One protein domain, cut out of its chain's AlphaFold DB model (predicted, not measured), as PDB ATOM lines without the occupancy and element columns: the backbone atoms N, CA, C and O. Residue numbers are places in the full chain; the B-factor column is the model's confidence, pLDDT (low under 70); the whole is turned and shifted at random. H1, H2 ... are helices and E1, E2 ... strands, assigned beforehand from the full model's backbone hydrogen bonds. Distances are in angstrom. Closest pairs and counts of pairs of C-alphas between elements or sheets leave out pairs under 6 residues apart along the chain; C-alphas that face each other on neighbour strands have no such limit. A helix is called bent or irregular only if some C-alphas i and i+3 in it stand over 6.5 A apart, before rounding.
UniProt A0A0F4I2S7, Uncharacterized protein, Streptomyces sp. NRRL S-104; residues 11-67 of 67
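Overview. This is residues 11 to 67 of the 67 residues of an uncharacterized protein of Streptomyces sp. NRRL S-104 (UniProt A0A0F4I2S7). A two-strand hairpin, E1 and E2, sits between two separate helices in an open, extended chain, with H1 toward one end of the long axis and the longer H2 toward the other, so that no core is formed. The hairpin points sideways from this axis, its turn at residues 33 to 38 sticking out, while residues 45 to 67, of which 46 to 65 belong to H2, stick out as a long arm. The printed part has 57 residues, with two named helices and two named strands in the order H1, E1, E2, H2; the sheet has the order E1 - E2 and is antiparallel, and the class is mixed, helices and strands. The whole is extended, with a radius of gyration of the C-alphas of 18.6 A, and its outline is a rod spanning 61 by 27 by 13 A.

Arrangement. Strand E1, residues 30 to 34, and strand E2, residues 37 to 41, are antiparallel neighbours, with 173 degrees between their N-to-C directions. They form a hairpin with a tight link of 2 residues. The C-alphas of Glu 31 and Val 40 face each other at 4.7 A. N 32 and O 39 are within hydrogen-bond range at 2.9 A, and so are N 41 and O 30 at 2.8 A. Helix H1, residues 17 to 24, is apart from E2, with no C-alpha of the one within 8 A of the other. Helix H2, residues 46 to 65, is apart from E1 and from H1. In H1 and H2 every O i to N i+4 pair is within hydrogen-bond range.

Along the chain. E1 begins at C-alpha 30, (-42.061, -10.469, 37.136), and E2 ends at C-alpha 41, (-39.749, -8.430, 41.157); each strand has 5 residues and measures 12.9 A from first to last C-alpha. H2, 20 residues, runs 28.2 A from Val 46 to C-alpha 65 at (-22.593, -28.676, 22.162). H1, 8 residues, begins at C-alpha 17, (-54.900, 10.990, 43.443), and measures 10.7 A. Neither helix is bent.

Size, cuts and confidence. The two C-alphas farthest apart are those of Asp 14 and Arg 67, at 62.0 A. The printed part has no cut, and Arg 67 is the chain's last residue. The links from H1 to E1, 5 residues, and from E2 to H2, 4 residues, are tight. Residues 13 to 19, of which 17 to 19 belong to H1, stand free. The mean pLDDT of the printed part is 71.4; 26 residues are under 70, namely residues 11 to 30, residue 37, residues 41 to 44 and residue 67. The mean is 55 in H1 and 84 in H2.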
ATOM      1  N   TRP A  11     -52.266   8.754  56.252       58.38
ATOM      2  CA  TRP A  11     -51.363   9.387  55.281       58.38
ATOM      3  C   TRP A  11     -51.679   9.055  53.816       58.38
ATOM      4  O   TRP A  11     -51.171   9.731  52.930       58.38
ATOM      5  N   LEU A  12     -52.514   8.045  53.542       55.81
ATOM      6  CA  LEU A  12     -52.963   7.745  52.175       55.81
ATOM      7  C   LEU A  12     -54.074   8.694  51.698       55.81
ATOM      8  O   LEU A  12     -54.289   8.800  50.497       55.81
ATOM      9  N   VAL A  13     -54.757   9.387  52.617       61.88
ATOM     10  CA  VAL A  13     -55.876  10.298  52.306       61.88
ATOM     11  C   VAL A  13     -55.384  11.668  51.814       61.88
ATOM     12  O   VAL A  13     -56.071  12.316  51.034       61.88
ATOM     13  N   ASP A  14     -54.183  12.083  52.226       61.78
ATOM     14  CA  ASP A  14     -53.568  13.374  51.868       61.78
ATOM     15  C   ASP A  14     -52.685  13.317  50.607       61.78
ATOM     16  O   ASP A  14     -52.104  14.323  50.195       61.78
ATOM     17  N   LEU A  15     -52.548  12.145  49.980       59.88
ATOM     18  CA  LEU A  15     -51.762  12.013  48.759       59.88
ATOM     19  C   LEU A  15     -52.614  12.414  47.546       59.88
ATOM     20  O   LEU A  15     -53.746  11.947  47.417       59.88
ATOM     21  N   PRO A  16     -52.091  13.250  46.627       60.25
ATOM     22  CA  PRO A  16     -52.808  13.596  45.404       60.25
ATOM     23  C   PRO A  16     -53.177  12.308  44.660       60.25
ATOM     24  O   PRO A  16     -52.340  11.413  44.563       60.25
ATOM     25  N   GLU A  17     -54.388  12.212  44.101       57.75
ATOM     26  CA  GLU A  17     -54.900  10.990  43.443       57.75
ATOM     27  C   GLU A  17     -53.920  10.397  42.405       57.75
ATOM     28  O   GLU A  17     -53.863   9.183  42.208       57.75
ATOM     29  N   ARG A  18     -53.063  11.239  41.802       53.34
ATOM     30  CA  ARG A  18     -51.954  10.812  40.929       53.34
ATOM     31  C   ARG A  18     -50.922   9.912  41.620       53.34
ATOM     32  O   ARG A  18     -50.472   8.950  41.009       53.34
ATOM     33  N   ALA A  19     -50.551  10.204  42.864       54.62
ATOM     34  CA  ALA A  19     -49.552   9.442  43.612       54.62
ATOM     35  C   ALA A  19     -50.087   8.068  44.037       54.62
ATOM     36  O   ALA A  19     -49.358   7.083  43.974       54.62
ATOM     37  N   VAL A  20     -51.371   7.979  44.406       55.91
ATOM     38  CA  VAL A  20     -52.025   6.695  44.717       55.91
ATOM     39  C   VAL A  20     -52.107   5.826  43.458       55.91
ATOM     40  O   VAL A  20     -51.750   4.650  43.499       55.91
ATOM     41  N   SER A  21     -52.443   6.432  42.311       54.00
ATOM     42  CA  SER A  21     -52.460   5.744  41.015       54.00
ATOM     43  C   SER A  21     -51.075   5.240  40.580       54.00
ATOM     44  O   SER A  21     -50.971   4.129  40.066       54.00
ATOM     45  N   GLU A  22     -49.993   5.988  40.824       52.00
ATOM     46  CA  GLU A  22     -48.621   5.522  40.545       52.00
ATOM     47  C   GLU A  22     -48.181   4.352  41.441       52.00
ATOM     48  O   GLU A  22     -47.411   3.493  41.001       52.00
ATOM     49  N   ILE A  23     -48.663   4.299  42.685       55.22
ATOM     50  CA  ILE A  23     -48.365   3.204  43.618       55.22
ATOM     51  C   ILE A  23     -49.146   1.940  43.228       55.22
ATOM     52  O   ILE A  23     -48.591   0.841  43.260       55.22
ATOM     53  N   GLU A  24     -50.404   2.090  42.813       54.97
ATOM     54  CA  GLU A  24     -51.292   0.981  42.443       54.97
ATOM     55  C   GLU A  24     -51.028   0.450  41.020       54.97
ATOM     56  O   GLU A  24     -51.123  -0.749  40.760       54.97
ATOM     57  N   SER A  25     -50.592   1.319  40.104       55.81
ATOM     58  CA  SER A  25     -50.278   0.982  38.706       55.81
ATOM     59  C   SER A  25     -48.844   0.474  38.507       55.81
ATOM     60  O   SER A  25     -48.360   0.314  37.383       55.81
ATOM     61  N   LYS A  26     -48.113   0.169  39.583       58.56
ATOM     62  CA  LYS A  26     -46.792  -0.452  39.469       58.56
ATOM     63  C   LYS A  26     -46.941  -1.964  39.329       58.56
ATOM     64  O   LYS A  26     -46.593  -2.734  40.223       58.56
ATOM     65  N   LYS A  27     -47.485  -2.390  38.186       59.69
ATOM     66  CA  LYS A  27     -47.600  -3.806  37.821       59.69
ATOM     67  C   LYS A  27     -46.218  -4.463  37.992       59.69
ATOM     68  O   LYS A  27     -45.250  -3.958  37.413       59.69
ATOM     69  N   PRO A  28     -46.088  -5.526  38.809       62.75
ATOM     70  CA  PRO A  28     -44.795  -6.143  39.057       62.75
ATOM     71  C   PRO A  28     -44.218  -6.643  37.733       62.75
ATOM     72  O   PRO A  28     -44.928  -7.218  36.909       62.75
ATOM     73  N   PHE A  29     -42.929  -6.391  37.517       67.44
ATOM     74  CA  PHE A  29     -42.257  -6.752  36.271       67.44
ATOM     75  C   PHE A  29     -42.236  -8.269  36.065       67.44
ATOM     76  O   PHE A  29     -42.391  -8.753  34.947       67.44
ATOM     77  N   LEU A  30     -42.044  -9.016  37.150       69.38
ATOM     78  CA  LEU A  30     -42.061 -10.469  37.136       69.38
ATOM     79  C   LEU A  30     -42.664 -10.968  38.443       69.38
ATOM     80  O   LEU A  30     -42.204 -10.605  39.525       69.38
ATOM     81  N   GLU A  31     -43.676 -11.814  38.327       72.19
ATOM     82  CA  GLU A  31     -44.291 -12.508  39.447       72.19
ATOM     83  C   GLU A  31     -44.128 -14.010  39.214       72.19
ATOM     84  O   GLU A  31     -44.707 -14.579  38.289       72.19
ATOM     85  N   LEU A  32     -43.279 -14.644  40.018       77.69
ATOM     86  CA  LEU A  32     -43.010 -16.076  39.962       77.69
ATOM     87  C   LEU A  32     -43.646 -16.735  41.181       77.69
ATOM     88  O   LEU A  32     -43.289 -16.443  42.324       77.69
ATOM     89  N   ARG A  33     -44.591 -17.640  40.928       78.00
ATOM     90  CA  ARG A  33     -45.272 -18.413  41.964       78.00
ATOM     91  C   ARG A  33     -45.021 -19.896  41.735       78.00
ATOM     92  O   ARG A  33     -45.464 -20.443  40.730       78.00
ATOM     93  N   ALA A  34     -44.318 -20.541  42.659       75.94
ATOM     94  CA  ALA A  34     -44.013 -21.967  42.582       75.94
ATOM     95  C   ALA A  34     -44.042 -22.594  43.981       75.94
ATOM     96  O   ALA A  34     -43.344 -22.136  44.879       75.94
ATOM     97  N   GLY A  35     -44.862 -23.634  44.175       71.62
ATOM     98  CA  GLY A  35     -44.813 -24.492  45.370       71.62
ATOM     99  C   GLY A  35     -44.936 -23.782  46.728       71.62
ATOM    100  O   GLY A  35     -44.352 -24.244  47.698       71.62
ATOM    101  N   GLY A  36     -45.642 -22.648  46.808       80.81
ATOM    102  CA  GLY A  36     -45.781 -21.845  48.035       80.81
ATOM    103  C   GLY A  36     -44.808 -20.667  48.148       80.81
ATOM    104  O   GLY A  36     -45.036 -19.772  48.957       80.81
ATOM    105  N   PHE A  37     -43.788 -20.599  47.292       62.94
ATOM    106  CA  PHE A  37     -42.934 -19.425  47.163       62.94
ATOM    107  C   PHE A  37     -43.555 -18.409  46.207       62.94
ATOM    108  O   PHE A  37     -44.018 -18.751  45.114       62.94
ATOM    109  N   HIS A  38     -43.551 -17.147  46.635       79.81
ATOM    110  CA  HIS A  38     -44.001 -16.002  45.856       79.81
ATOM    111  C   HIS A  38     -42.844 -15.019  45.725       79.81
ATOM    112  O   HIS A  38     -42.445 -14.374  46.693       79.81
ATOM    113  N   LEU A  39     -42.259 -14.956  44.532       75.44
ATOM    114  CA  LEU A  39     -41.191 -14.026  44.202       75.44
ATOM    115  C   LEU A  39     -41.782 -12.894  43.359       75.44
ATOM    116  O   LEU A  39     -42.225 -13.119  42.233       75.44
ATOM    117  N   VAL A  40     -41.761 -11.676  43.898       73.19
ATOM    118  CA  VAL A  40     -42.254 -10.471  43.220       73.19
ATOM    119  C   VAL A  40     -41.078  -9.552  42.910       73.19
ATOM    120  O   VAL A  40     -40.439  -9.010  43.812       73.19
ATOM    121  N   VAL A  41     -40.791  -9.350  41.627       69.25
ATOM    122  CA  VAL A  41     -39.749  -8.430  41.157       69.25
ATOM    123  C   VAL A  41     -40.409  -7.122  40.731       69.25
ATOM    124  O   VAL A  41     -41.036  -7.039  39.677       69.25
ATOM    125  N   GLN A  42     -40.256  -6.076  41.543       67.69
ATOM    126  CA  GLN A  42     -40.861  -4.762  41.273       67.69
ATOM    127  C   GLN A  42     -40.047  -3.897  40.298       67.69
ATOM    128  O   GLN A  42     -40.601  -3.037  39.618       67.69
ATOM    129  N   LYS A  43     -38.725  -4.091  40.227       67.38
ATOM    130  CA  LYS A  43     -37.839  -3.388  39.290       67.38
ATOM    131  C   LYS A  43     -36.713  -4.339  38.890       67.38
ATOM    132  O   LYS A  43     -35.918  -4.690  39.761       67.38
ATOM    133  N   PRO A  44     -36.630  -4.785  37.626       61.78
ATOM    134  CA  PRO A  44     -35.558  -5.672  37.214       61.78
ATOM    135  C   PRO A  44     -34.244  -4.884  37.244       61.78
ATOM    136  O   PRO A  44     -34.114  -3.877  36.538       61.78
ATOM    137  N   PRO A  45     -33.248  -5.290  38.047       71.50
ATOM    138  CA  PRO A  45     -31.923  -4.721  37.912       71.50
ATOM    139  C   PRO A  45     -31.410  -5.167  36.545       71.50
ATOM    140  O   PRO A  45     -31.246  -6.364  36.315       71.50
ATOM    141  N   VAL A  46     -31.157  -4.227  35.632       75.19
ATOM    142  CA  VAL A  46     -30.669  -4.529  34.269       75.19
ATOM    143  C   VAL A  46     -29.438  -5.446  34.319       75.19
ATOM    144  O   VAL A  46     -29.323  -6.380  33.535       75.19
ATOM    145  N   ARG A  47     -28.581  -5.245  35.329       74.25
ATOM    146  CA  ARG A  47     -27.412  -6.088  35.621       74.25
ATOM    147  C   ARG A  47     -27.767  -7.530  35.994       74.25
ATOM    148  O   ARG A  47     -27.051  -8.450  35.628       74.25
ATOM    149  N   LEU A  48     -28.854  -7.745  36.731       73.62
ATOM    150  CA  LEU A  48     -29.285  -9.088  37.122       73.62
ATOM    151  C   LEU A  48     -29.896  -9.828  35.927       73.62
ATOM    152  O   LEU A  48     -29.625 -11.008  35.731       73.62
ATOM    153  N   MET A  49     -30.656  -9.117  35.089       79.44
ATOM    154  CA  MET A  49     -31.200  -9.671  33.847       79.44
ATOM    155  C   MET A  49     -30.093 -10.065  32.870       79.44
ATOM    156  O   MET A  49     -30.141 -11.162  32.324       79.44
ATOM    157  N   SER A  50     -29.057  -9.234  32.699       80.56
ATOM    158  CA  SER A  50     -27.925  -9.586  31.832       80.56
ATOM    159  C   SER A  50     -27.168 -10.816  32.334       80.56
ATOM    160  O   SER A  50     -26.751 -11.640  31.528       80.56
ATOM    161  N   VAL A  51     -27.025 -10.973  33.657       81.75
ATOM    162  CA  VAL A  51     -26.400 -12.163  34.256       81.75
ATOM    163  C   VAL A  51     -27.264 -13.403  34.037       81.75
ATOM    164  O   VAL A  51     -26.742 -14.425  33.611       81.75
ATOM    165  N   LEU A  52     -28.577 -13.324  34.264       83.12
ATOM    166  CA  LEU A  52     -29.487 -14.452  34.033       83.12
ATOM    167  C   LEU A  52     -29.504 -14.887  32.565       83.12
ATOM    168  O   LEU A  52     -29.457 -16.083  32.284       83.12
ATOM    169  N   VAL A  53     -29.520 -13.928  31.638       85.56
ATOM    170  CA  VAL A  53     -29.428 -14.206  30.200       85.56
ATOM    171  C   VAL A  53     -28.084 -14.843  29.861       85.56
ATOM    172  O   VAL A  53     -28.062 -15.854  29.170       85.56
ATOM    173  N   ALA A  54     -26.973 -14.316  30.382       86.00
ATOM    174  CA  ALA A  54     -25.651 -14.891  30.152       86.00
ATOM    175  C   ALA A  54     -25.563 -16.337  30.668       86.00
ATOM    176  O   ALA A  54     -25.149 -17.219  29.924       86.00
ATOM    177  N   VAL A  55     -26.023 -16.600  31.895       85.38
ATOM    178  CA  VAL A  55     -26.040 -17.949  32.486       85.38
ATOM    179  C   VAL A  55     -26.939 -18.890  31.682       85.38
ATOM    180  O   VAL A  55     -26.539 -20.019  31.396       85.38
ATOM    181  N   GLY A  56     -28.123 -18.427  31.275       86.25
ATOM    182  CA  GLY A  56     -29.050 -19.199  30.449       86.25
ATOM    183  C   GLY A  56     -28.464 -19.545  29.080       86.25
ATOM    184  O   GLY A  56     -28.495 -20.706  28.679       86.25
ATOM    185  N   CYS A  57     -27.870 -18.567  28.393       86.50
ATOM    186  CA  CYS A  57     -27.193 -18.780  27.117       86.50
ATOM    187  C   CYS A  57     -26.005 -19.733  27.272       86.50
ATOM    188  O   CYS A  57     -25.923 -20.694  26.522       86.50
ATOM    189  N   SER A  58     -25.133 -19.541  28.266       84.69
ATOM    190  CA  SER A  58     -23.987 -20.430  28.490       84.69
ATOM    191  C   SER A  58     -24.415 -21.868  28.791       84.69
ATOM    192  O   SER A  58     -23.854 -22.799  28.215       84.69
ATOM    193  N   GLY A  59     -25.427 -22.062  29.642       83.94
ATOM    194  CA  GLY A  59     -25.966 -23.390  29.943       83.94
ATOM    195  C   GLY A  59     -26.613 -24.054  28.725       83.94
ATOM    196  O   GLY A  59     -26.380 -25.234  28.469       83.94
ATOM    197  N   PHE A  60     -27.370 -23.289  27.933       86.19
ATOM    198  CA  PHE A  60     -27.992 -23.777  26.702       86.19
ATOM    199  C   PHE A  60     -26.953 -24.153  25.642       86.19
ATOM    200  O   PHE A  60     -27.044 -25.230  25.055       86.19
ATOM    201  N   THR A  61     -25.943 -23.308  25.421       86.06
ATOM    202  CA  THR A  61     -24.857 -23.591  24.475       86.06
ATOM    203  C   THR A  61     -24.057 -24.814  24.909       86.06
ATOM    204  O   THR A  61     -23.782 -25.673  24.077       86.06
ATOM    205  N   ALA A  62     -23.741 -24.952  26.200       87.88
ATOM    206  CA  ALA A  62     -23.039 -26.127  26.715       87.88
ATOM    207  C   ALA A  62     -23.841 -27.419  26.506       87.88
ATOM    208  O   ALA A  62     -23.289 -28.423  26.060       87.88
ATOM    209  N   TRP A  63     -25.148 -27.393  26.778       88.06
ATOM    210  CA  TRP A  63     -26.021 -28.541  26.533       88.06
ATOM    211  C   TRP A  63     -26.122 -28.887  25.044       88.06
ATOM    212  O   TRP A  63     -26.036 -30.058  24.684       88.06
ATOM    213  N   TRP A  64     -26.266 -27.876  24.186       89.62
ATOM    214  CA  TRP A  64     -26.351 -28.058  22.740       89.62
ATOM    215  C   TRP A  64     -25.064 -28.635  22.151       89.62
ATOM    216  O   TRP A  64     -25.125 -29.539  21.334       89.62
ATOM    217  N   THR A  65     -23.900 -28.145  22.582       88.44
ATOM    218  CA  THR A  65     -22.593 -28.676  22.162       88.44
ATOM    219  C   THR A  65     -22.307 -30.065  22.735       88.44
ATOM    220  O   THR A  65     -21.535 -30.816  22.151       88.44
ATOM    221  N   SER A  66     -22.902 -30.415  23.876       77.56
ATOM    222  CA  SER A  66     -22.770 -31.749  24.470       77.56
ATOM    223  C   SER A  66     -23.689 -32.800  23.826       77.56
ATOM    224  O   SER A  66     -23.573 -33.977  24.177       77.56
ATOM    225  N   ARG A  67     -24.619 -32.391  22.960       63.62
ATOM    226  CA  ARG A  67     -25.502 -33.261  22.174       63.62
ATOM    227  C   ARG A  67     -24.911 -33.532  20.798       63.62
ATOM    228  O   ARG A  67     -25.148 -34.661  20.319       63.62
TER     229      ARG A  67